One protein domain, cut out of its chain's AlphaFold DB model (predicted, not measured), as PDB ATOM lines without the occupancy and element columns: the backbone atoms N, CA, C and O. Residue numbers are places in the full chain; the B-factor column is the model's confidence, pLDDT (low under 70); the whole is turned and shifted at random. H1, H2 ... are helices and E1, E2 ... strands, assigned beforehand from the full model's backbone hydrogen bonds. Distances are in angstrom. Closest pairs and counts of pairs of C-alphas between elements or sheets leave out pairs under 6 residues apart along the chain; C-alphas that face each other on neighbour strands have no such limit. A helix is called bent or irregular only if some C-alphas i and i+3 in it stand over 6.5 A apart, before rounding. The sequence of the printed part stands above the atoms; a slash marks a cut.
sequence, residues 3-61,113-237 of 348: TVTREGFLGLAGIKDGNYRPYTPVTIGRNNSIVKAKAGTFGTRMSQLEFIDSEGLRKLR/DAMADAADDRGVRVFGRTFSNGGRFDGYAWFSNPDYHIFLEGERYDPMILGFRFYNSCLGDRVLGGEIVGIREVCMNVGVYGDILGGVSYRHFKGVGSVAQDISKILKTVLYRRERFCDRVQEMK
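AT A GLANCE: This is residues 3 to 61 and 113 to 237 of the 348 residues of an uncharacterized protein of methanogenic archaeon ISO4-H5 (UniProt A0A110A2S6). A twisted sheet of seven strands, E3 to E9, has H3, H4 and H6a in a row over one face; the long last helix H6 bends, and its second arm H6b runs on away from the sheet. H1 and short H2 sit together near the sheet, and a small separate hairpin, E1 and E2, lies far out from the middle. The 184 printed residues include six named helices and nine named strands, in the order H1 E1 E2 H2 H3 H4 E3 E4 E5 E6 E7 E8 H5 E9 H6. Both sheets are antiparallel, the larger one branched, and the class is mixed. The whole is compact, with a radius of gyration of the C-alphas of 16.8 A and spans of 46 by 38 by 31 A.

HOW THE PARTS SIT: E5, residues 149 to 151, E6, 159 to 169, E7, 176 to 184, and E8, 189 to 192, form a meander, each strand the antiparallel neighbour and hairpin partner of the one before. N 160 and O 150 are 2.8 A apart, N 163 and O 181 2.8 A, and N 191 and O 182 2.8 A, within hydrogen-bond range. E5 and E4, residues 136 to 143, lie on one side of E6, E7 on the other side; N 139 and O 166 are 2.8 A apart. E3, residues 126 to 133, forms a hairpin with E4, with N 131 and O 138 2.7 A apart. E9, residues 199 to 202, lies on the same side of E7 as E8, with N 202 and O 176 2.7 A apart. H6, residues 208 to 237, was assigned as one helix by its hydrogen bonds but is bent: C-alphas 224 and 227 are 6.7 A apart, and arms H6a, 208 to 224, and H6b, 227 to 237, stand at a steep tilt of 61 degrees. H6a lies over E7 and E9 at a height of 8.6 A over the sheet. H4, residues 113 to 120, touches H6a at a steep tilt of 41 degrees, the same way, closest at the C-alphas of Ala 114 and Ala 212, 4.2 A. H3, residues 54 to 59, touches H4 at a shallow tilt of 28 degrees, opposite ways, closest at the C-alphas of Ser 54 and Ala 116, 4.7 A. H5, residues 194 to 197, stands at the sheet's level. H1, residues 6 to 12, touches H2, residues 42 to 46, closest at the C-alphas of Arg 6 and Gly 43, 7.0 A. E1, residues 26 to 28, and E2, 34 to 36, are a hairpin, with N 35 and O 27 2.9 A apart; both are apart from E3, for instance. Every O i to N i+4 pair is within hydrogen-bond range in H1, H2, H3, H4 and H6b, and 11 of 13 in H6a; H5 is too short for such a pair and has 0 of 1 O i to N i+3 pairs within range.

IN THESE COORDINATES: E6 is 32.1 A long, E7 25.9 A, H6a 25.4 A, E4 23.5 A, E3 22.7 A and H6b 15.3 A. H1 begins at C-alpha 6, (385.672, 348.883, 398.294), and H6b ends at C-alpha 237, (407.185, 367.436, 401.822).

THE WHOLE: The two C-alphas farthest apart, those of Asn 19 and His 204, are 48.6 A apart. Residues 62 to 112 are not printed, and C-alphas 61 and 113 are 11.2 A apart across the cut. Of the links that are printed whole, the one from H1 to E1, 13 residues, is long. The mean pLDDT of the printed part is 79.9; 48 residues are under 70, among them residues 13 to 47 and 153 to 157.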
ATOM      1  N   THR A   3     382.716 341.693 391.029       70.94
ATOM      2  CA  THR A   3     382.385 342.957 391.685       70.94
ATOM      3  C   THR A   3     382.696 342.792 393.162       70.94
ATOM      4  O   THR A   3     382.000 342.058 393.858       70.94
ATOM      5  N   VAL A   4     383.759 343.436 393.634       67.31
ATOM      6  CA  VAL A   4     384.103 343.487 395.060       67.31
ATOM      7  C   VAL A   4     383.684 344.836 395.619       67.31
ATOM      8  O   VAL A   4     383.762 345.845 394.923       67.31
ATOM      9  N   THR A   5     383.231 344.898 396.869       70.19
ATOM     10  CA  THR A   5     383.064 346.204 397.515       70.19
ATOM     11  C   THR A   5     384.429 346.874 397.666       70.19
ATOM     12  O   THR A   5     385.478 346.237 397.527       70.19
ATOM     13  N   ARG A   6     384.436 348.172 397.965       66.06
ATOM     14  CA  ARG A   6     385.672 348.883 398.294       66.06
ATOM     15  C   ARG A   6     386.406 348.197 399.449       66.06
ATOM     16  O   ARG A   6     387.610 347.991 399.378       66.06
ATOM     17  N   GLU A   7     385.667 347.813 400.478       70.94
ATOM     18  CA  GLU A   7     386.163 347.109 401.657       70.94
ATOM     19  C   GLU A   7     386.696 345.724 401.273       70.94
ATOM     20  O   GLU A   7     387.729 345.306 401.778       70.94
ATOM     21  N   GLY A   8     386.055 345.040 400.318       72.00
ATOM     22  CA  GLY A   8     386.558 343.790 399.749       72.00
ATOM     23  C   GLY A   8     387.881 343.964 398.996       72.00
ATOM     24  O   GLY A   8     388.778 343.141 399.145       72.00
ATOM     25  N   PHE A   9     388.040 345.051 398.234       72.38
ATOM     26  CA  PHE A   9     389.312 345.406 397.590       72.38
ATOM     27  C   PHE A   9     390.417 345.677 398.624       72.38
ATOM     28  O   PHE A   9     391.512 345.130 398.510       72.38
ATOM     29  N   LEU A  10     390.124 346.478 399.651       70.62
ATOM     30  CA  LEU A  10     391.073 346.784 400.729       70.62
ATOM     31  C   LEU A  10     391.423 345.529 401.545       70.62
ATOM     32  O   LEU A  10     392.589 345.302 401.859       70.62
ATOM     33  N   GLY A  11     390.444 344.659 401.792       69.75
ATOM     34  CA  GLY A  11     390.648 343.363 402.433       69.75
ATOM     35  C   GLY A  11     391.539 342.428 401.613       69.75
ATOM     36  O   GLY A  11     392.412 341.775 402.180       69.75
ATOM     37  N   LEU A  12     391.392 342.406 400.281       72.56
ATOM     38  CA  LEU A  12     392.309 341.686 399.385       72.56
ATOM     39  C   LEU A  12     393.730 342.252 399.430       72.56
ATOM     40  O   LEU A  12     394.680 341.492 399.282       72.56
ATOM     41  N   ALA A  13     393.880 343.552 399.664       64.50
ATOM     42  CA  ALA A  13     395.175 344.176 399.911       64.50
ATOM     43  C   ALA A  13     395.693 343.944 401.346       64.50
ATOM     44  O   ALA A  13     396.766 344.414 401.688       64.50
ATOM     45  N   GLY A  14     394.968 343.235 402.218       62.34
ATOM     46  CA  GLY A  14     395.398 342.994 403.599       62.34
ATOM     47  C   GLY A  14     395.207 344.186 404.546       62.34
ATOM     48  O   GLY A  14     395.802 344.210 405.623       62.34
ATOM     49  N   ILE A  15     394.368 345.159 404.182       61.91
ATOM     50  CA  ILE A  15     394.043 346.336 404.999       61.91
ATOM     51  C   ILE A  15     392.785 346.021 405.819       61.91
ATOM     52  O   ILE A  15     391.737 345.695 405.261       61.91
ATOM     53  N   LYS A  16     392.899 346.052 407.153       54.75
ATOM     54  CA  LYS A  16     391.902 345.470 408.074       54.75
ATOM     55  C   LYS A  16     390.962 346.457 408.778       54.75
ATOM     56  O   LYS A  16     390.093 345.990 409.507       54.75
ATOM     57  N   ASP A  17     391.091 347.772 408.594       55.50
ATOM     58  CA  ASP A  17     390.442 348.718 409.515       55.50
ATOM     59  C   ASP A  17     389.165 349.392 408.974       55.50
ATOM     60  O   ASP A  17     389.182 350.130 407.990       55.50
ATOM     61  N   GLY A  18     388.038 349.159 409.659       47.12
ATOM     62  CA  GLY A  18     386.699 349.654 409.297       47.12
ATOM     63  C   GLY A  18     386.397 351.095 409.732       47.12
ATOM     64  O   GLY A  18     385.347 351.633 409.387       47.12
ATOM     65  N   ASN A  19     387.308 351.737 410.470       49.81
ATOM     66  CA  ASN A  19     387.180 353.143 410.878       49.81
ATOM     67  C   ASN A  19     387.736 354.132 409.844       49.81
ATOM     68  O   ASN A  19     387.647 355.350 410.027       49.81
ATOM     69  N   TYR A  20     388.293 353.630 408.743       50.69
ATOM     70  CA  TYR A  20     388.814 354.465 407.679       50.69
ATOM     71  C   TYR A  20     387.659 355.075 406.875       50.69
ATOM     72  O   TYR A  20     386.848 354.368 406.277       50.69
ATOM     73  N   ARG A  21     387.570 356.413 406.854       54.44
ATOM     74  CA  ARG A  21     386.667 357.174 405.971       54.44
ATOM     75  C   ARG A  21     387.476 357.812 404.851       54.44
ATOM     76  O   ARG A  21     387.780 359.004 404.910       54.44
ATOM     77  N   PRO A  22     387.863 357.029 403.847       54.34
ATOM     78  CA  PRO A  22     388.664 357.541 402.760       54.34
ATOM     79  C   PRO A  22     387.942 358.636 401.982       54.34
ATOM     80  O   PRO A  22     386.716 358.635 401.839       54.34
ATOM     81  N   TYR A  23     388.730 359.540 401.415       58.44
ATOM     82  CA  TYR A  23     388.243 360.642 400.607       58.44
ATOM     83  C   TYR A  23     387.433 360.123 399.410       58.44
ATOM     84  O   TYR A  23     387.873 359.233 398.676       58.44
ATOM     85  N   THR A  24     386.242 360.688 399.200       58.91
ATOM     86  CA  THR A  24     385.475 360.472 397.969       58.91
ATOM     87  C   THR A  24     386.029 361.408 396.904       58.91
ATOM     88  O   THR A  24     385.846 362.623 397.029       58.91
ATOM     89  N   PRO A  25     386.692 360.880 395.865       58.16
ATOM     90  CA  PRO A  25     387.313 361.718 394.862       58.16
ATOM     91  C   PRO A  25     386.286 362.528 394.079       58.16
ATOM     92  O   PRO A  25     385.148 362.105 393.854       58.16
ATOM     93  N   VAL A  26     386.716 363.707 393.652       64.56
ATOM     94  CA  VAL A  26     385.936 364.595 392.796       64.56
ATOM     95  C   VAL A  26     386.250 364.323 391.331       64.56
ATOM     96  O   VAL A  26     387.392 364.045 390.971       64.56
ATOM     97  N   THR A  27     385.241 364.418 390.468       65.00
ATOM     98  CA  THR A  27     385.437 364.386 389.014       65.00
ATOM     99  C   THR A  27     385.409 365.809 388.481       65.00
ATOM    100  O   THR A  27     384.541 366.594 388.861       65.00
ATOM    101  N   ILE A  28     386.334 366.133 387.577       63.94
ATOM    102  CA  ILE A  28     386.330 367.418 386.872       63.94
ATOM    103  C   ILE A  28     385.472 367.275 385.613       63.94
ATOM    104  O   ILE A  28     385.774 366.477 384.720       63.94
ATOM    105  N   GLY A  29     384.359 368.009 385.583       64.06
ATOM    106  CA  GLY A  29     383.421 368.069 384.466       64.06
ATOM    107  C   GLY A  29     383.942 368.890 383.282       64.06
ATOM    108  O   GLY A  29     385.021 369.475 383.332       64.06
ATOM    109  N   ARG A  30     383.144 368.965 382.203       61.41
ATOM    110  CA  ARG A  30     383.513 369.643 380.940       61.41
ATOM    111  C   ARG A  30     383.815 371.151 381.078       61.41
ATOM    112  O   ARG A  30     384.478 371.680 380.199       61.41
ATOM    113  N   ASN A  31     383.431 371.795 382.187       61.81
ATOM    114  CA  ASN A  31     383.621 373.235 382.441       61.81
ATOM    115  C   ASN A  31     384.440 373.508 383.718       61.81
ATOM    116  O   ASN A  31     384.103 374.406 384.483       61.81
ATOM    117  N   ASN A  32     385.429 372.667 384.032       60.72
ATOM    118  CA  ASN A  32     386.185 372.729 385.294       60.72
ATOM    119  C   ASN A  32     385.314 372.617 386.565       60.72
ATOM    120  O   ASN A  32     385.787 372.866 387.670       60.72
ATOM    121  N   SER A  33     384.046 372.212 386.438       62.12
ATOM    122  CA  SER A  33     383.158 372.038 387.580       62.12
ATOM    123  C   SER A  33     383.496 370.750 388.325       62.12
ATOM    124  O   SER A  33     383.579 369.668 387.742       62.12
ATOM    125  N   ILE A  34     383.677 370.863 389.640       63.75
ATOM    126  CA  ILE A  34     383.820 369.718 390.537       63.75
ATOM    127  C   ILE A  34     382.443 369.063 390.669       63.75
ATOM    128  O   ILE A  34     381.538 369.602 391.305       63.75
ATOM    129  N   VAL A  35     382.283 367.877 390.088       65.06
ATOM    130  CA  VAL A  35     381.074 367.065 390.234       65.06
ATOM    131  C   VAL A  35     381.335 366.002 391.301       65.06
ATOM    132  O   VAL A  35     382.328 365.271 391.228       65.06
ATOM    133  N   LYS A  36     380.447 365.895 392.305       58.50
ATOM    134  CA  LYS A  36     380.457 364.763 393.252       58.50
ATOM    135  C   LYS A  36     380.247 363.481 392.447       58.50
ATOM    136  O   LYS A  36     379.183 363.287 391.858       58.50
ATOM    137  N   ALA A  37     381.272 362.642 392.382       53.94
ATOM    138  CA  ALA A  37     381.295 361.513 391.473       53.94
ATOM    139  C   ALA A  37     380.245 360.456 391.863       53.94
ATOM    140  O   ALA A  37     380.270 359.937 392.976       53.94
ATOM    141  N   LYS A  38     379.320 360.136 390.946       50.94
ATOM    142  CA  LYS A  38     378.325 359.055 391.116       50.94
ATOM    143  C   LYS A  38     378.651 357.785 390.316       50.94
ATOM    144  O   LYS A  38     378.106 356.736 390.629       50.94
ATOM    145  N   ALA A  39     379.543 357.844 389.322       49.81
ATOM    146  CA  ALA A  39     379.955 356.687 388.523       49.81
ATOM    147  C   ALA A  39     381.354 356.899 387.915       49.81
ATOM    148  O   ALA A  39     381.680 358.002 387.482       49.81
ATOM    149  N   GLY A  40     382.175 355.845 387.867       53.97
ATOM    150  CA  GLY A  40     383.431 355.836 387.108       53.97
ATOM    151  C   GLY A  40     384.658 356.444 387.797       53.97
ATOM    152  O   GLY A  40     385.628 356.736 387.096       53.97
ATOM    153  N   THR A  41     384.656 356.607 389.124       60.81
ATOM    154  CA  THR A  41     385.884 356.926 389.877       60.81
ATOM    155  C   THR A  41     386.861 355.758 389.821       60.81
ATOM    156  O   THR A  41     386.453 354.611 389.623       60.81
ATOM    157  N   PHE A  42     388.148 356.026 390.043       62.88
ATOM    158  CA  PHE A  42     389.139 354.965 390.176       62.88
ATOM    159  C   PHE A  42     388.718 353.911 391.219       62.88
ATOM    160  O   PHE A  42     388.763 352.725 390.919       62.88
ATOM    161  N   GLY A  43     388.168 354.316 392.371       62.66
ATOM    162  CA  GLY A  43     387.621 353.388 393.371       62.66
ATOM    163  C   GLY A  43     386.525 352.454 392.830       62.66
ATOM    164  O   GLY A  43     386.613 351.244 393.011       62.66
ATOM    165  N   THR A  44     385.537 352.979 392.094       65.25
ATOM    166  CA  THR A  44     384.493 352.161 391.434       65.25
ATOM    167  C   THR A  44     385.055 351.274 390.310       65.25
ATOM    168  O   THR A  44     384.501 350.223 389.987       65.25
ATOM    169  N   ARG A  45     386.166 351.669 389.685       67.75
ATOM    170  CA  ARG A  45     386.843 350.846 388.668       67.75
ATOM    171  C   ARG A  45     387.686 349.742 389.293       67.75
ATOM    172  O   ARG A  45     387.779 348.663 388.712       67.75
ATOM    173  N   MET A  46     388.255 350.003 390.464       64.19
ATOM    174  CA  MET A  46     389.019 349.045 391.258       64.19
ATOM    175  C   MET A  46     388.147 347.972 391.903       64.19
ATOM    176  O   MET A  46     388.614 346.855 392.094       64.19
ATOM    177  N   SER A  47     386.863 348.259 392.137       64.81
ATOM    178  CA  SER A  47     385.879 347.240 392.523       64.81
ATOM    179  C   SER A  47     385.547 346.227 391.418       64.81
ATOM    180  O   SER A  47     384.869 345.243 391.692       64.81
ATOM    181  N   GLN A  48     385.992 346.442 390.175       79.19
ATOM    182  CA  GLN A  48     385.727 345.556 389.036       79.19
ATOM    183  C   GLN A  48     386.993 344.780 388.664       79.19
ATOM    184  O   GLN A  48     387.761 345.197 387.794       79.19
ATOM    185  N   LEU A  49     387.217 343.652 389.335       86.56
ATOM    186  CA  LEU A  49     388.386 342.806 389.105       86.56
ATOM    187  C   LEU A  49     388.104 341.779 387.999       86.56
ATOM    188  O   LEU A  49     387.024 341.188 387.916       86.56
ATOM    189  N   GLU A  50     389.095 341.528 387.151       91.25
ATOM    190  CA  GLU A  50     389.063 340.459 386.147       91.25
ATOM    191  C   GLU A  50     389.819 339.213 386.618       91.25
ATOM    192  O   GLU A  50     389.442 338.103 386.245       91.25
ATOM    193  N   PHE A  51     390.830 339.387 387.473       92.50
ATOM    194  CA  PHE A  51     391.627 338.307 388.053       92.50
ATOM    195  C   PHE A  51     391.999 338.606 389.512       92.50
ATOM    196  O   PHE A  51     392.082 339.769 389.914       92.50
ATOM    197  N   ILE A  52     392.221 337.546 390.296       92.62
ATOM    198  CA  ILE A  52     392.553 337.608 391.736       92.62
ATOM    199  C   ILE A  52     393.788 336.774 392.122       92.62
ATOM    200  O   ILE A  52     394.110 336.629 393.307       92.62
ATOM    201  N   ASP A  53     394.435 336.192 391.115       92.12
ATOM    202  CA  ASP A  53     395.666 335.413 391.192       92.12
ATOM    203  C   ASP A  53     396.304 335.304 389.790       92.12
ATOM    204  O   ASP A  53     395.760 335.781 388.783       92.12
ATOM    205  N   SER A  54     397.486 334.691 389.732       93.12
ATOM    206  CA  SER A  54     398.246 334.449 388.504       93.12
ATOM    207  C   SER A  54     397.541 333.472 387.553       93.12
ATOM    208  O   SER A  54     397.630 333.620 386.334       93.12
ATOM    209  N   GLU A  55     396.785 332.499 388.069       94.31
ATOM    210  CA  GLU A  55     395.999 331.572 387.250       94.31
ATOM    211  C   GLU A  55     394.856 332.299 386.522       94.31
ATOM    212  O   GLU A  55     394.669 332.139 385.314       94.31
ATOM    213  N   GLY A  56     394.120 333.152 387.234       94.06
ATOM    214  CA  GLY A  56     393.096 334.034 386.690       94.06
ATOM    215  C   GLY A  56     393.667 335.003 385.659       94.06
ATOM    216  O   GLY A  56     393.056 335.201 384.608       94.06
ATOM    217  N   LEU A  57     394.867 335.539 385.910       93.06
ATOM    218  CA  LEU A  57     395.589 336.374 384.952       93.06
ATOM    219  C   LEU A  57     395.882 335.600 383.652       93.06
ATOM    220  O   LEU A  57     395.561 336.089 382.571       93.06
ATOM    221  N   ARG A  58     396.377 334.355 383.730       93.25
ATOM    222  CA  ARG A  58     396.622 333.483 382.555       93.25
ATOM    223  C   ARG A  58     395.348 333.040 381.829       93.25
ATOM    224  O   ARG A  58     395.381 332.751 380.631       93.25
ATOM    225  N   LYS A  59     394.218 332.965 382.536       93.88
ATOM    226  CA  LYS A  59     392.904 332.650 381.947       93.88
ATOM    227  C   LYS A  59     392.354 333.793 381.095       93.88
ATOM    228  O   LYS A  59     391.458 333.539 380.284       93.88
ATOM    229  N   LEU A  60     392.887 335.013 381.221       90.81
ATOM    230  CA  LEU A  60     392.510 336.115 380.344       90.81
ATOM    231  C   LEU A  60     392.773 335.744 378.880       90.81
ATOM    232  O   LEU A  60     393.808 335.191 378.508       90.81
ATOM    233  N   ARG A  61     391.796 336.049 378.026       82.94
ATOM    234  CA  ARG A  61     391.844 335.782 376.586       82.94
ATOM    235  C   ARG A  61     391.959 337.111 375.840       82.94
ATOM    236  O   ARG A  61     390.954 337.573 375.299       82.94
ATOM    237  N   ASP A 113     401.449 336.436 380.448       92.56
ATOM    238  CA  ASP A 113     402.182 335.246 380.879       92.56
ATOM    239  C   ASP A 113     403.450 335.664 381.648       92.56
ATOM    240  O   ASP A 113     403.662 335.202 382.763       92.56
ATOM    241  N   ALA A 114     404.215 336.644 381.148       91.75
ATOM    242  CA  ALA A 114     405.413 337.133 381.836       91.75
ATOM    243  C   ALA A 114     405.128 337.755 383.216       91.75
ATOM    244  O   ALA A 114     405.918 337.579 384.142       91.75
ATOM    245  N   MET A 115     404.019 338.487 383.367       93.19
ATOM    246  CA  MET A 115     403.612 339.043 384.661       93.19
ATOM    247  C   MET A 115     403.153 337.945 385.628       93.19
ATOM    248  O   MET A 115     403.477 338.005 386.812       93.19
ATOM    249  N   ALA A 116     402.409 336.950 385.138       94.00
ATOM    250  CA  ALA A 116     401.952 335.824 385.947       94.00
ATOM    251  C   ALA A 116     403.126 334.954 386.423       94.00
ATOM    252  O   ALA A 116     403.188 334.614 387.601       94.00
ATOM    253  N   ASP A 117     404.082 334.666 385.537       93.38
ATOM    254  CA  ASP A 117     405.297 333.914 385.863       93.38
ATOM    255  C   ASP A 117     406.142 334.669 386.897       93.38
ATOM    256  O   ASP A 117     406.523 334.107 387.918       93.38
ATOM    257  N   ALA A 118     406.352 335.978 386.706       92.00
ATOM    258  CA  ALA A 118     407.080 336.798 387.673       92.00
ATOM    259  C   ALA A 118     406.378 336.890 389.041       92.00
ATOM    260  O   ALA A 118     407.053 337.034 390.060       92.00
ATOM    261  N   ALA A 119     405.046 336.839 389.077       91.88
ATOM    262  CA  ALA A 119     404.276 336.813 390.317       91.88
ATOM    263  C   ALA A 119     404.457 335.476 391.062       91.88
ATOM    264  O   ALA A 119     404.772 335.481 392.255       91.88
ATOM    265  N   ASP A 120     404.344 334.351 390.350       92.50
ATOM    266  CA  ASP A 120     404.516 333.004 390.910       92.50
ATOM    267  C   ASP A 120     405.942 332.763 391.405       92.50
ATOM    268  O   ASP A 120     406.129 332.339 392.546       92.50
ATOM    269  N   ASP A 121     406.947 333.136 390.606       91.00
ATOM    270  CA  ASP A 121     408.369 333.037 390.962       91.00
ATOM    271  C   ASP A 121     408.698 333.765 392.274       91.00
ATOM    272  O   ASP A 121     409.692 333.464 392.940       91.00
ATOM    273  N   ARG A 122     407.889 334.765 392.644       87.31
ATOM    274  CA  ARG A 122     408.070 335.563 393.860       87.31
ATOM    275  C   ARG A 122     407.118 335.223 394.985       87.31
ATOM    276  O   ARG A 122     407.226 335.848 396.039       87.31
ATOM    277  N   GLY A 123     406.198 334.288 394.775       88.44
ATOM    278  CA  GLY A 123     405.119 334.027 395.721       88.44
ATOM    279  C   GLY A 123     404.265 335.269 395.990       88.44
ATOM    280  O   GLY A 123     403.693 335.403 397.071       88.44
ATOM    281  N   VAL A 124     404.199 336.209 395.040       89.00
ATOM    282  CA  VAL A 124     403.400 337.427 395.175       89.00
ATOM    283  C   VAL A 124     402.055 337.180 394.527       89.00
ATOM    284  O   VAL A 124     401.946 337.019 393.314       89.00
ATOM    285  N   ARG A 125     400.996 337.205 395.329       91.00
ATOM    286  CA  ARG A 125     399.643 337.141 394.791       91.00
ATOM    287  C   ARG A 125     399.252 338.490 394.184       91.00
ATOM    288  O   ARG A 125     399.435 339.549 394.789       91.00
ATOM    289  N   VAL A 126     398.716 338.421 392.968       92.50
ATOM    290  CA  VAL A 126     398.311 339.576 392.164       92.50
ATOM    291  C   VAL A 126     396.818 339.570 391.892       92.50
ATOM    292  O   VAL A 126     396.224 338.519 391.683       92.50
ATOM    293  N   PHE A 127     396.217 340.748 391.828       92.06
ATOM    294  CA  PHE A 127     394.820 340.917 391.440       92.06
ATOM    295  C   PHE A 127     394.642 342.214 390.661       92.06
ATOM    296  O   PHE A 127     395.421 343.153 390.813       92.06
ATOM    297  N   GLY A 128     393.625 342.294 389.812       90.94
ATOM    298  CA  GLY A 128     393.415 343.505 389.034       90.94
ATOM    299  C   GLY A 128     392.574 343.307 387.793       90.94
ATOM    300  O   GLY A 128     391.653 342.489 387.767       90.94
ATOM    301  N   ARG A 129     392.864 344.113 386.773       89.19
ATOM    302  CA  ARG A 129     392.086 344.172 385.533       89.19
ATOM    303  C   ARG A 129     392.937 344.570 384.344       89.19
ATOM    304  O   ARG A 129     393.997 345.184 384.493       89.19
ATOM    305  N   THR A 130     392.416 344.276 383.165       88.50
ATOM    306  CA  THR A 130     392.996 344.667 381.890       88.50
ATOM    307  C   THR A 130     392.081 345.613 381.120       88.50
ATOM    308  O   THR A 130     390.915 345.829 381.454       88.50
ATOM    309  N   PHE A 131     392.661 346.253 380.115       85.19
ATOM    310  CA  PHE A 131     392.038 347.211 379.224       85.19
ATOM    311  C   PHE A 131     392.574 346.934 377.823       85.19
ATOM    312  O   PHE A 131     393.786 346.879 377.616       85.19
ATOM    313  N   SER A 132     391.677 346.752 376.857       82.25
ATOM    314  CA  SER A 132     392.036 346.489 375.463       82.25
ATOM    315  C   SER A 132     391.326 347.490 374.563       82.25
ATOM    316  O   SER A 132     390.109 347.639 374.654       82.25
ATOM    317  N   ASN A 133     392.071 348.153 373.681       80.69
ATOM    318  CA  ASN A 133     391.524 349.098 372.712       80.69
ATOM    319  C   ASN A 133     392.293 349.022 371.388       80.69
ATOM    320  O   ASN A 133     393.451 349.431 371.324       80.69
ATOM    321  N   GLY A 134     391.654 348.490 370.342       72.50
ATOM    322  CA  GLY A 134     392.129 348.594 368.958       72.50
ATOM    323  C   GLY A 134     393.577 348.161 368.706       72.50
ATOM    324  O   GLY A 134     394.278 348.829 367.963       72.50
ATOM    325  N   GLY A 135     394.059 347.092 369.354       79.88
ATOM    326  CA  GLY A 135     395.452 346.625 369.229       79.88
ATOM    327  C   GLY A 135     396.419 347.117 370.304       79.88
ATOM    328  O   GLY A 135     397.593 346.739 370.295       79.88
ATOM    329  N   ARG A 136     395.930 347.917 371.252       86.19
ATOM    330  CA  ARG A 136     396.644 348.326 372.462       86.19
ATOM    331  C   ARG A 136     396.077 347.605 373.676       86.19
ATOM    332  O   ARG A 136     394.874 347.354 373.760       86.19
ATOM    333  N   PHE A 137     396.958 347.321 374.625       87.19
ATOM    334  CA  PHE A 137     396.646 346.602 375.846       87.19
ATOM    335  C   PHE A 137     397.359 347.224 377.036       87.19
ATOM    336  O   PHE A 137     398.565 347.475 376.993       87.19
ATOM    337  N   ASP A 138     396.616 347.411 378.116       88.19
ATOM    338  CA  ASP A 138     397.125 347.838 379.408       88.19
ATOM    339  C   ASP A 138     396.496 346.972 380.494       88.19
ATOM    340  O   ASP A 138     395.347 346.552 380.392       88.19
ATOM    341  N   GLY A 139     397.229 346.719 381.564       89.06
ATOM    342  CA  GLY A 139     396.707 346.032 382.729       89.06
ATOM    343  C   GLY A 139     397.369 346.522 383.996       89.06
ATOM    344  O   GLY A 139     398.489 347.034 383.982       89.06
ATOM    345  N   TYR A 140     396.634 346.383 385.090       90.31
ATOM    346  CA  TYR A 140     397.101 346.694 386.430       90.31
ATOM    347  C   TYR A 140     396.999 345.425 387.257       90.31
ATOM    348  O   TYR A 140     395.939 344.800 387.288       90.31
ATOM    349  N   ALA A 141     398.098 345.063 387.907       92.31
ATOM    350  CA  ALA A 141     398.185 343.988 388.879       92.31
ATOM    351  C   ALA A 141     398.646 344.580 390.211       92.31
ATOM    352  O   ALA A 141     399.770 345.056 390.319       92.31
ATOM    353  N   TRP A 142     397.783 344.564 391.215       92.12
ATOM    354  CA  TRP A 142     398.089 345.004 392.573       92.12
ATOM    355  C   TRP A 142     398.591 343.829 393.388       92.12
ATOM    356  O   TRP A 142     398.141 342.698 393.187       92.12
ATOM    357  N   PHE A 143     399.531 344.093 394.286       91.75
ATOM    358  CA  PHE A 143     400.110 343.066 395.137       91.75
ATOM    359  C   PHE A 143     399.285 342.954 396.412       91.75
ATOM    360  O   PHE A 143     399.092 343.940 397.112       91.75
ATOM    361  N   SER A 144     398.801 341.754 396.728       85.81
ATOM    362  CA  SER A 144     398.062 341.524 397.978       85.81
ATOM    363  C   SER A 144     398.976 341.340 399.192       85.81
ATOM    364  O   SER A 144     398.493 341.133 400.300       85.81
ATOM    365  N   ASN A 145     400.294 341.290 398.981       86.25
ATOM    366  CA  ASN A 145     401.256 340.974 400.026       86.25
ATOM    367  C   ASN A 145     401.629 342.250 400.813       86.25
ATOM    368  O   ASN A 145     402.060 343.216 400.175       86.25
ATOM    369  N   PRO A 146     401.538 342.268 402.160       82.81
ATOM    370  CA  PRO A 146     401.799 343.467 402.966       82.81
ATOM    371  C   PRO A 146     403.184 344.098 402.773       82.81
ATOM    372  O   PRO A 146     403.326 345.309 402.917       82.81
ATOM    373  N   ASP A 147     404.200 343.319 402.392       85.62
ATOM    374  CA  ASP A 147     405.555 343.834 402.118       85.62
ATOM    375  C   ASP A 147     405.592 344.857 400.973       85.62
ATOM    376  O   ASP A 147     406.489 345.699 400.899       85.62
ATOM    377  N   TYR A 148     404.598 344.799 400.085       87.88
ATOM    378  CA  TYR A 148     404.427 345.709 398.960       87.88
ATOM    379  C   TYR A 148     403.545 346.910 399.314       87.88
ATOM    380  O   TYR A 148     402.984 347.560 398.432       87.88
ATOM    381  N   HIS A 149     403.420 347.222 400.602       87.88
ATOM    382  CA  HIS A 149     402.818 348.455 401.078       87.88
ATOM    383  C   HIS A 149     403.900 349.454 401.483       87.88
ATOM    384  O   HIS A 149     404.925 349.104 402.075       87.88
ATOM    385  N   ILE A 150     403.660 350.723 401.164       86.62
ATOM    386  CA  ILE A 150     404.491 351.837 401.616       86.62
ATOM    387  C   ILE A 150     403.644 352.731 402.509       86.62
ATOM    388  O   ILE A 150     402.595 353.204 402.086       86.62
ATOM    389  N   PHE A 151     404.113 352.986 403.726       83.12
ATOM    390  CA  PHE A 151     403.486 353.923 404.652       83.12
ATOM    391  C   PHE A 151     404.206 355.268 404.538       83.12
ATOM    392  O   PHE A 151     405.399 355.368 404.824       83.12
ATOM    393  N   LEU A 152     403.500 356.280 404.028       75.38
ATOM    394  CA  LEU A 152     404.078 357.579 403.652       75.38
ATOM    395  C   LEU A 152     404.160 358.584 404.814       75.38
ATOM    396  O   LEU A 152     404.878 359.588 404.739       75.38
ATOM    397  N   GLU A 153     403.409 358.337 405.880       64.50
ATOM    398  CA  GLU A 153     403.441 359.069 407.146       64.50
ATOM    399  C   GLU A 153     403.553 358.032 408.260       64.50
ATOM    400  O   GLU A 153     402.921 356.994 408.136       64.50
ATOM    401  N   GLY A 154     404.350 358.284 409.305       59.25
ATOM    402  CA  GLY A 154     404.630 357.319 410.381       59.25
ATOM    403  C   GLY A 154     403.381 356.705 411.039       59.25
ATOM    404  O   GLY A 154     402.783 355.774 410.520       59.25
ATOM    405  N   GLU A 155     402.975 357.181 412.219       39.78
ATOM    406  CA  GLU A 155     401.843 356.590 412.966       39.78
ATOM    407  C   GLU A 155     400.452 356.886 412.356       39.78
ATOM    408  O   GLU A 155     399.431 356.412 412.858       39.78
ATOM    409  N   ARG A 156     400.374 357.659 411.260       52.28
ATOM    410  CA  ARG A 156     399.127 357.906 410.520       52.28
ATOM    411  C   ARG A 156     399.043 357.011 409.289       52.28
ATOM    412  O   ARG A 156     399.839 357.128 408.369       52.28
ATOM    413  N   TYR A 157     398.004 356.182 409.276       64.06
ATOM    414  CA  TYR A 157     397.550 355.281 408.216       64.06
ATOM    415  C   TYR A 157     397.350 355.962 406.837       64.06
ATOM    416  O   TYR A 157     396.222 356.128 406.371       64.06
ATOM    417  N   ASP A 158     398.438 356.327 406.154       73.38
ATOM    418  CA  ASP A 158     398.462 356.646 404.719       73.38
ATOM    419  C   ASP A 158     399.203 355.546 403.942       73.38
ATOM    420  O   ASP A 158     400.346 355.741 403.503       73.38
ATOM    421  N   PRO A 159     398.607 354.342 403.837       79.56
ATOM    422  CA  PRO A 159     399.216 353.263 403.096       79.56
ATOM    423  C   PRO A 159     399.045 353.492 401.596       79.56
ATOM    424  O   PRO A 159     398.010 353.924 401.076       79.56
ATOM    425  N   MET A 160     400.093 353.118 400.888       87.50
ATOM    426  CA  MET A 160     400.110 353.010 399.452       87.50
ATOM    427  C   MET A 160     400.295 351.548 399.070       87.50
ATOM    428  O   MET A 160     401.324 350.946 399.377       87.50
ATOM    429  N   ILE A 161     399.301 350.996 398.378       88.94
ATOM    430  CA  ILE A 161     399.345 349.634 397.842       88.94
ATOM    431  C   ILE A 161     400.138 349.687 396.545       88.94
ATOM    432  O   ILE A 161     399.728 350.376 395.609       88.94
ATOM    433  N   LEU A 162     401.256 348.971 396.461       92.31
ATOM    434  CA  LEU A 162     402.003 348.878 395.215       92.31
ATOM    435  C   LEU A 162     401.353 347.893 394.243       92.31
ATOM    436  O   LEU A 162     400.675 346.928 394.603       92.31
ATOM    437  N   GLY A 163     401.619 348.131 392.971       93.12
ATOM    438  CA  GLY A 163     401.272 347.238 391.889       93.12
ATOM    439  C   GLY A 163     402.237 347.377 390.730       93.12
ATOM    440  O   GLY A 163     403.195 348.152 390.745       93.12
ATOM    441  N   PHE A 164     401.944 346.618 389.692       93.62
ATOM    442  CA  PHE A 164     402.610 346.684 388.417       93.62
ATOM    443  C   PHE A 164     401.593 347.017 387.347       93.62
ATOM    444  O   PHE A 164     400.576 346.337 387.174       93.62
ATOM    445  N   ARG A 165     401.895 348.064 386.601       91.62
ATOM    446  CA  ARG A 165     401.191 348.363 385.379       91.62
ATOM    447  C   ARG A 165     401.967 347.748 384.234       91.62
ATOM    448  O   ARG A 165     403.109 348.119 384.011       91.62
ATOM    449  N   PHE A 166     401.336 346.876 383.469       91.50
ATOM    450  CA  PHE A 166     401.925 346.284 382.276       91.50
ATOM    451  C   PHE A 166     401.175 346.732 381.034       91.50
ATOM    452  O   PHE A 166     399.979 347.017 381.072       91.50
ATOM    453  N   TYR A 167     401.885 346.824 379.920       89.56
ATOM    454  CA  TYR A 167     401.326 347.349 378.694       89.56
ATOM    455  C   TYR A 167     402.013 346.820 377.445       89.56
ATOM    456  O   TYR A 167     403.192 346.467 377.436       89.56
ATOM    457  N   ASN A 168     401.250 346.785 376.361       88.88
ATOM    458  CA  ASN A 168     401.717 346.363 375.055       88.88
ATOM    459  C   ASN A 168     400.938 347.092 373.952       88.88
ATOM    460  O   ASN A 168     399.761 347.412 374.112       88.88
ATOM    461  N   SER A 169     401.574 347.295 372.803       87.25
ATOM    462  CA  SER A 169     400.877 347.621 371.564       87.25
ATOM    463  C   SER A 169     401.360 346.726 370.441       87.25
ATOM    464  O   SER A 169     402.558 346.590 370.196       87.25
ATOM    465  N   CYS A 170     400.397 346.157 369.727       82.25
ATOM    466  CA  CYS A 170     400.640 345.376 368.525       82.25
ATOM    467  C   CYS A 170     400.792 346.263 367.277       82.25
ATOM    468  O   CYS A 170     401.083 345.736 366.207       82.25
ATOM    469  N   LEU A 171     400.573 347.581 367.396       80.19
ATOM    470  CA  LEU A 171     400.523 348.524 366.271       80.19
ATOM    471  C   LEU A 171     401.879 349.162 365.936       80.19
ATOM    472  O   LEU A 171     401.989 349.890 364.955       80.19
ATOM    473  N   GLY A 172     402.910 348.925 366.754       70.06
ATOM    474  CA  GLY A 172     404.240 349.527 366.590       70.06
ATOM    475  C   GLY A 172     404.365 350.978 367.076       70.06
ATOM    476  O   GLY A 172     405.465 351.521 367.077       70.06
ATOM    477  N   ASP A 173     403.274 351.586 367.541       69.44
ATOM    478  CA  ASP A 173     403.229 352.938 368.118       69.44
ATOM    479  C   ASP A 173     403.690 353.001 369.586       69.44
ATOM    480  O   ASP A 173     403.954 354.077 370.122       69.44
ATOM    481  N   ARG A 174     403.797 351.846 370.250       68.88
ATOM    482  CA  ARG A 174     404.207 351.743 371.647       68.88
ATOM    483  C   ARG A 174     405.105 350.536 371.868       68.88
ATOM    484  O   ARG A 174     405.014 349.501 371.214       68.88
ATOM    485  N   VAL A 175     405.967 350.713 372.853       76.75
ATOM    486  CA  VAL A 175     406.857 349.717 373.438       76.75
ATOM    487  C   VAL A 175     406.091 348.700 374.289       76.75
ATOM    488  O   VAL A 175     405.115 349.039 374.960       76.75
ATOM    489  N   LEU A 176     406.562 347.456 374.291       86.50
ATOM    490  CA  LEU A 176     406.179 346.465 375.297       86.50
ATOM    491  C   LEU A 176     406.821 346.872 376.624       86.50
ATOM    492  O   LEU A 176     408.003 347.209 376.627       86.50
ATOM    493  N   GLY A 177     406.113 346.821 377.746       89.06
ATOM    494  CA  GLY A 177     406.745 347.154 379.016       89.06
ATOM    495  C   GLY A 177     405.827 347.112 380.218       89.06
ATOM    496  O   GLY A 177     404.691 346.644 380.160       89.06
ATOM    497  N   GLY A 178     406.347 347.629 381.318       90.69
ATOM    498  CA  GLY A 178     405.587 347.853 382.526       90.69
ATOM    499  C   GLY A 178     406.379 348.609 383.578       90.69
ATOM    500  O   GLY A 178     407.591 348.772 383.466       90.69
ATOM    501  N   GLU A 179     405.695 349.110 384.590       92.75
ATOM    502  CA  GLU A 179     406.276 349.961 385.620       92.75
ATOM    503  C   GLU A 179     405.551 349.809 386.952       92.75
ATOM    504  O   GLU A 179     404.372 349.443 386.999       92.75
ATOM    505  N   ILE A 180     406.267 350.099 388.038       93.69
ATOM    506  CA  ILE A 180     405.668 350.145 389.365       93.69
ATOM    507  C   ILE A 180     404.722 351.340 389.456       93.69
ATOM    508  O   ILE A 180     405.061 352.487 389.149       93.69
ATOM    509  N   VAL A 181     403.523 351.037 389.926       91.81
ATOM    510  CA  VAL A 181     402.462 351.989 390.237       91.81
ATOM    511  C   VAL A 181     402.015 351.764 391.672       91.81
ATOM    512  O   VAL A 181     402.341 350.744 392.277       91.81
ATOM    513  N   GLY A 182     401.266 352.701 392.232       89.19
ATOM    514  CA  GLY A 182     400.680 352.525 393.553       89.19
ATOM    515  C   GLY A 182     399.343 353.227 393.676       89.19
ATOM    516  O   GLY A 182     399.080 354.206 392.981       89.19
ATOM    517  N   ILE A 183     398.493 352.703 394.548       86.12
ATOM    518  CA  ILE A 183     397.236 353.335 394.937       86.12
ATOM    519  C   ILE A 183     397.435 353.885 396.332       86.12
ATOM    520  O   ILE A 183     397.631 353.116 397.274       86.12
ATOM    521  N   ARG A 184     397.353 355.205 396.469       82.56
ATOM    522  CA  ARG A 184     397.315 355.844 397.782       82.56
ATOM    523  C   ARG A 184     395.905 355.728 398.348       82.56
ATOM    524  O   ARG A 184     394.961 356.227 397.738       82.56
ATOM    525  N   GLU A 185     395.744 355.080 399.495       75.00
ATOM    526  CA  GLU A 185     394.418 354.720 400.013       75.00
ATOM    527  C   GLU A 185     393.555 355.943 400.354       75.00
ATOM    528  O   GLU A 185     392.354 355.963 400.052       75.00
ATOM    529  N   VAL A 186     394.184 356.997 400.899       72.06
ATOM    530  CA  VAL A 186     393.507 358.224 401.354       72.06
ATOM    531  C   VAL A 186     392.639 358.803 400.255       72.06
ATOM    532  O   VAL A 186     391.481 359.140 400.495       72.06
ATOM    533  N   CYS A 187     393.190 358.906 399.049       70.56
ATOM    534  CA  CYS A 187     392.558 359.578 397.924       70.56
ATOM    535  C   CYS A 187     392.303 358.680 396.720       70.56
ATOM    536  O   CYS A 187     391.789 359.202 395.738       70.56
ATOM    537  N   MET A 188     392.605 357.377 396.786       74.44
ATOM    538  CA  MET A 188     392.402 356.363 395.736       74.44
ATOM    539  C   MET A 188     392.905 356.777 394.346       74.44
ATOM    540  O   MET A 188     392.348 356.365 393.335       74.44
ATOM    541  N   ASN A 189     393.918 357.630 394.256       75.50
ATOM    542  CA  ASN A 189     394.552 357.983 392.990       75.50
ATOM    543  C   ASN A 189     395.670 356.985 392.682       75.50
ATOM    544  O   ASN A 189     396.347 356.487 393.585       75.50
ATOM    545  N   VAL A 190     395.882 356.723 391.392       81.75
ATOM    546  CA  VAL A 190     397.047 355.963 390.941       81.75
ATOM    547  C   VAL A 190     398.215 356.914 390.811       81.75
ATOM    548  O   VAL A 190     398.192 357.835 389.993       81.75
ATOM    549  N   GLY A 191     399.249 356.658 391.595       84.00
ATOM    550  CA  GLY A 191     400.565 357.213 391.366       84.00
ATOM    551  C   GLY A 191     401.376 356.306 390.453       84.00
ATOM    552  O   GLY A 191     401.324 355.076 390.542       84.00
ATOM    553  N   VAL A 192     402.136 356.930 389.560       84.06
ATOM    554  CA  VAL A 192     403.144 356.243 388.755       84.06
ATOM    555  C   VAL A 192     404.511 356.541 389.343       84.06
ATOM    556  O   VAL A 192     404.863 357.703 389.560       84.06
ATOM    557  N   TYR A 193     405.256 355.472 389.618       87.62
ATOM    558  CA  TYR A 193     406.512 355.505 390.364       87.62
ATOM    559  C   TYR A 193     407.650 354.819 389.604       87.62
ATOM    560  O   TYR A 193     408.697 354.544 390.188       87.62
ATOM    561  N   GLY A 194     407.468 354.546 388.306       82.25
ATOM    562  CA  GLY A 194     408.433 353.830 387.474       82.25
ATOM    563  C   GLY A 194     409.852 354.403 387.539       82.25
ATOM    564  O   GLY A 194     410.811 353.643 387.661       82.25
ATOM    565  N   ASP A 195     409.984 355.732 387.565       84.75
ATOM    566  CA  ASP A 195     411.284 356.421 387.597       84.75
ATOM    567  C   ASP A 195     412.101 356.158 388.872       84.75
ATOM    568  O   ASP A 195     413.331 356.177 388.829       84.75
ATOM    569  N   ILE A 196     411.439 355.898 390.004       88.81
ATOM    570  CA  ILE A 196     412.097 355.729 391.308       88.81
ATOM    571  C   ILE A 196     412.033 354.286 391.816       88.81
ATOM    572  O   ILE A 196     413.042 353.746 392.267       88.81
ATOM    573  N   LEU A 197     410.886 353.622 391.680       91.56
ATOM    574  CA  LEU A 197     410.673 352.242 392.118       91.56
ATOM    575  C   LEU A 197     411.036 351.215 391.037       91.56
ATOM    576  O   LEU A 197     411.510 350.126 391.361       91.56
ATOM    577  N   GLY A 198     410.944 351.583 389.759       91.56
ATOM    578  CA  GLY A 198     411.422 350.786 388.630       91.56
ATOM    579  C   GLY A 198     410.367 350.498 387.564       91.56
ATOM    580  O   GLY A 198     409.166 350.441 387.821       91.56
ATOM    581  N   GLY A 199     410.855 350.260 386.350       91.75
ATOM    582  CA  GLY A 199     410.068 349.859 385.194       91.75
ATOM    583  C   GLY A 199     410.955 349.257 384.110       91.75
ATOM    584  O   GLY A 199     412.184 349.325 384.180       91.75
ATOM    585  N   VAL A 200     410.323 348.639 383.121       90.38
ATOM    586  CA  VAL A 200     410.966 348.040 381.959       90.38
ATOM    587  C   VAL A 200     410.215 348.415 380.694       90.38
ATOM    588  O   VAL A 200     408.991 348.521 380.675       90.38
ATOM    589  N   SER A 201     410.965 348.622 379.619       88.50
ATOM    590  CA  SER A 201     410.422 348.995 378.324       88.50
ATOM    591  C   SER A 201     411.290 348.430 377.208       88.50
ATOM    592  O   SER A 201     412.516 348.545 377.229       88.50
ATOM    593  N   TYR A 202     410.646 347.823 376.219       84.06
ATOM    594  CA  TYR A 202     411.277 347.161 375.090       84.06
ATOM    595  C   TYR A 202     410.765 347.766 373.787       84.06
ATOM    596  O   TYR A 202     409.609 347.586 373.400       84.06
ATOM    597  N   ARG A 203     411.670 348.433 373.063       75.94
ATOM    598  CA  ARG A 203     411.457 348.805 371.651       75.94
ATOM    599  C   ARG A 203     411.635 347.620 370.710       75.94
ATOM    600  O   ARG A 203     410.939 347.516 369.708       75.94
ATOM    601  N   HIS A 204     412.545 346.710 371.052       71.75
ATOM    602  CA  HIS A 204     412.835 345.513 370.271       71.75
ATOM    603  C   HIS A 204     412.631 344.279 371.143       71.75
ATOM    604  O   HIS A 204     413.297 344.105 372.163       71.75
ATOM    605  N   PHE A 205     411.684 343.431 370.749       70.81
ATOM    606  CA  PHE A 205     411.292 342.270 371.535       70.81
ATOM    607  C   PHE A 205     412.316 341.131 371.435       70.81
ATOM    608  O   PHE A 205     412.455 340.498 370.383       70.81
ATOM    609  N   LYS A 206     412.999 340.850 372.553       65.31
ATOM    610  CA  LYS A 206     414.053 339.824 372.661       65.31
ATOM    611  C   LYS A 206     413.531 338.411 372.972       65.31
ATOM    612  O   LYS A 206     414.231 337.449 372.688       65.31
ATOM    613  N   GLY A 207     412.297 338.268 373.463       69.62
ATOM    614  CA  GLY A 207     411.682 336.981 373.822       69.62
ATOM    615  C   GLY A 207     410.847 337.072 375.104       69.62
ATOM    616  O   GLY A 207     410.954 338.052 375.831       69.62
ATOM    617  N   VAL A 208     409.995 336.076 375.380       69.81
ATOM    618  CA  VAL A 208     409.090 336.086 376.555       69.81
ATOM    619  C   VAL A 208     409.866 335.898 377.863       69.81
ATOM    620  O   VAL A 208     409.685 336.676 378.793       69.81
ATOM    621  N   GLY A 209     410.789 334.929 377.914       73.69
ATOM    622  CA  GLY A 209     411.560 334.623 379.127       73.69
ATOM    623  C   GLY A 209     412.382 335.806 379.648       73.69
ATOM    624  O   GLY A 209     412.433 336.033 380.852       73.69
ATOM    625  N   SER A 210     412.942 336.632 378.755       82.44
ATOM    626  CA  SER A 210     413.639 337.860 379.166       82.44
ATOM    627  C   SER A 210     412.701 338.884 379.812       82.44
ATOM    628  O   SER A 210     413.110 339.590 380.724       82.44
ATOM    629  N   VAL A 211     411.439 338.947 379.371       86.25
ATOM    630  CA  VAL A 211     410.450 339.875 379.939       86.25
ATOM    631  C   VAL A 211     410.066 339.452 381.353       86.25
ATOM    632  O   VAL A 211     410.082 340.282 382.256       86.25
ATOM    633  N   ALA A 212     409.788 338.163 381.565       86.94
ATOM    634  CA  ALA A 212     409.469 337.635 382.893       86.94
ATOM    635  C   ALA A 212     410.622 337.862 383.888       86.94
ATOM    636  O   ALA A 212     410.401 338.342 384.999       86.94
ATOM    637  N   GLN A 213     411.867 337.607 383.466       89.56
ATOM    638  CA  GLN A 213     413.058 337.832 384.291       89.56
ATOM    639  C   GLN A 213     413.235 339.300 384.691       89.56
ATOM    640  O   GLN A 213     413.513 339.590 385.857       89.56
ATOM    641  N   ASP A 214     413.053 340.237 383.760       91.94
ATOM    642  CA  ASP A 214     413.182 341.665 384.055       91.94
ATOM    643  C   ASP A 214     412.053 342.168 384.968       91.94
ATOM    644  O   ASP A 214     412.315 342.945 385.889       91.94
ATOM    645  N   ILE A 215     410.816 341.691 384.781       92.06
ATOM    646  CA  ILE A 215     409.703 341.995 385.696       92.06
ATOM    647  C   ILE A 215     410.008 341.433 387.082       92.06
ATOM    648  O   ILE A 215     409.953 342.173 388.063       92.06
ATOM    649  N   SER A 216     410.418 340.166 387.179       91.38
ATOM    650  CA  SER A 216     410.823 339.561 388.450       91.38
ATOM    651  C   SER A 216     411.944 340.372 389.100       91.38
ATOM    652  O   SER A 216     411.878 340.670 390.291       91.38
ATOM    653  N   LYS A 217     412.943 340.840 388.343       93.12
ATOM    654  CA  LYS A 217     413.994 341.728 388.861       93.12
ATOM    655  C   LYS A 217     413.416 343.028 389.423       93.12
ATOM    656  O   LYS A 217     413.788 343.398 390.539       93.12
ATOM    657  N   ILE A 218     412.478 343.674 388.726       93.06
ATOM    658  CA  ILE A 218     411.786 344.879 389.214       93.06
ATOM    659  C   ILE A 218     411.075 344.603 390.540       93.06
ATOM    660  O   ILE A 218     411.287 345.347 391.500       93.06
ATOM    661  N   LEU A 219     410.328 343.497 390.632       91.31
ATOM    662  CA  LEU A 219     409.642 343.079 391.860       91.31
ATOM    663  C   LEU A 219     410.613 342.789 393.020       91.31
ATOM    664  O   LEU A 219     410.209 342.872 394.177       91.31
ATOM    665  N   LYS A 220     411.898 342.487 392.752       90.69
ATOM    666  CA  LYS A 220     412.957 342.465 393.791       90.69
ATOM    667  C   LYS A 220     413.287 343.872 394.221       90.69
ATOM    668  O   LYS A 220     413.345 344.181 395.402       90.69
ATOM    669  N   THR A 221     413.614 344.686 393.226       91.81
ATOM    670  CA  THR A 221     414.273 345.960 393.455       91.81
ATOM    671  C   THR A 221     413.337 346.974 394.074       91.81
ATOM    672  O   THR A 221     413.820 347.840 394.788       91.81
ATOM    673  N   VAL A 222     412.026 346.848 393.862       92.56
ATOM    674  CA  VAL A 222     411.037 347.747 394.462       92.56
ATOM    675  C   VAL A 222     411.085 347.721 395.990       92.56
ATOM    676  O   VAL A 222     411.053 348.785 396.598       92.56
ATOM    677  N   LEU A 223     411.272 346.549 396.609       88.88
ATOM    678  CA  LEU A 223     411.368 346.435 398.069       88.88
ATOM    679  C   LEU A 223     412.610 347.156 398.609       88.88
ATOM    680  O   LEU A 223     412.524 347.860 399.607       88.88
ATOM    681  N   TYR A 224     413.740 347.063 397.902       89.81
ATOM    682  CA  TYR A 224     414.970 347.778 398.266       89.81
ATOM    683  C   TYR A 224     414.916 349.278 397.948       89.81
ATOM    684  O   TYR A 224     415.560 350.084 398.607       89.81
ATOM    685  N   ARG A 225     414.163 349.678 396.918       92.75
ATOM    686  CA  ARG A 225     414.005 351.084 396.509       92.75
ATOM    687  C   ARG A 225     412.942 351.821 397.318       92.75
ATOM    688  O   ARG A 225     412.865 353.042 397.216       92.75
ATOM    689  N   ARG A 226     412.146 351.099 398.112       90.12
ATOM    690  CA  ARG A 226     411.103 351.652 398.979       90.12
ATOM    691  C   ARG A 226     411.640 352.735 399.906       90.12
ATOM    692  O   ARG A 226     411.032 353.792 399.985       90.12
ATOM    693  N   GLU A 227     412.762 352.487 400.577       88.25
ATOM    694  CA  GLU A 227     413.350 353.445 401.528       88.25
ATOM    695  C   GLU A 227     413.725 354.748 400.827       88.25
ATOM    696  O   GLU A 227     413.218 355.804 401.184       88.25
ATOM    697  N   ARG A 228     414.457 354.653 399.713       90.44
ATOM    698  CA  ARG A 228     414.787 355.812 398.872       90.44
ATOM    699  C   ARG A 228     413.547 356.569 398.388       90.44
ATOM    700  O   ARG A 228     413.576 357.790 398.248       90.44
ATOM    701  N   PHE A 229     412.472 355.852 398.071       91.69
ATOM    702  CA  PHE A 229     411.207 356.477 397.707       91.69
ATOM    703  C   PHE A 229     410.596 357.245 398.884       91.69
ATOM    704  O   PHE A 229     410.199 358.393 398.699       91.69
ATOM    705  N   CYS A 230     410.571 356.658 400.082       90.25
ATOM    706  CA  CYS A 230     410.121 357.343 401.293       90.25
ATOM    707  C   CYS A 230     410.963 358.590 401.582       90.25
ATOM    708  O   CYS A 230     410.383 359.649 401.814       90.25
ATOM    709  N   ASP A 231     412.291 358.497 401.494       90.81
ATOM    710  CA  ASP A 231     413.201 359.630 401.695       90.81
ATOM    711  C   ASP A 231     412.875 360.768 400.729       90.81
ATOM    712  O   ASP A 231     412.664 361.908 401.147       90.81
ATOM    713  N   ARG A 232     412.708 360.452 399.437       92.69
ATOM    714  CA  ARG A 232     412.338 361.461 398.439       92.69
ATOM    715  C   ARG A 232     410.968 362.076 398.723       92.69
ATOM    716  O   ARG A 232     410.791 363.275 398.526       92.69
ATOM    717  N   VAL A 233     409.995 361.293 399.193       91.81
ATOM    718  CA  VAL A 233     408.696 361.840 399.616       91.81
ATOM    719  C   VAL A 233     408.870 362.809 400.788       91.81
ATOM    720  O   VAL A 233     408.244 363.868 400.773       91.81
ATOM    721  N   GLN A 234     409.719 362.500 401.775       91.06
ATOM    722  CA  GLN A 234     409.984 363.410 402.896       91.06
ATOM    723  C   GLN A 234     410.663 364.705 402.437       91.06
ATOM    724  O   GLN A 234     410.234 365.788 402.837       91.06
ATOM    725  N   GLU A 235     411.644 364.624 401.537       92.94
ATOM    726  CA  GLU A 235     412.246 365.809 400.913       92.94
ATOM    727  C   GLU A 235     411.186 366.671 400.213       92.94
ATOM    728  O   GLU A 235     411.055 367.862 400.493       92.94
ATOM    729  N   MET A 236     410.353 366.059 399.363       93.88
ATOM    730  CA  MET A 236     409.273 366.745 398.647       93.88
ATOM    731  C   MET A 236     408.224 367.363 399.583       93.88
ATOM    732  O   MET A 236     407.545 368.318 399.199       93.88
ATOM    733  N   LYS A 237     408.053 366.833 400.799       91.31
ATOM    734  CA  LYS A 237     407.185 367.436 401.822       91.31
ATOM    735  C   LYS A 237     407.792 368.709 402.424       91.31
ATOM    736  O   LYS A 237     407.029 369.599 402.802       91.31
TER     737      LYS A 237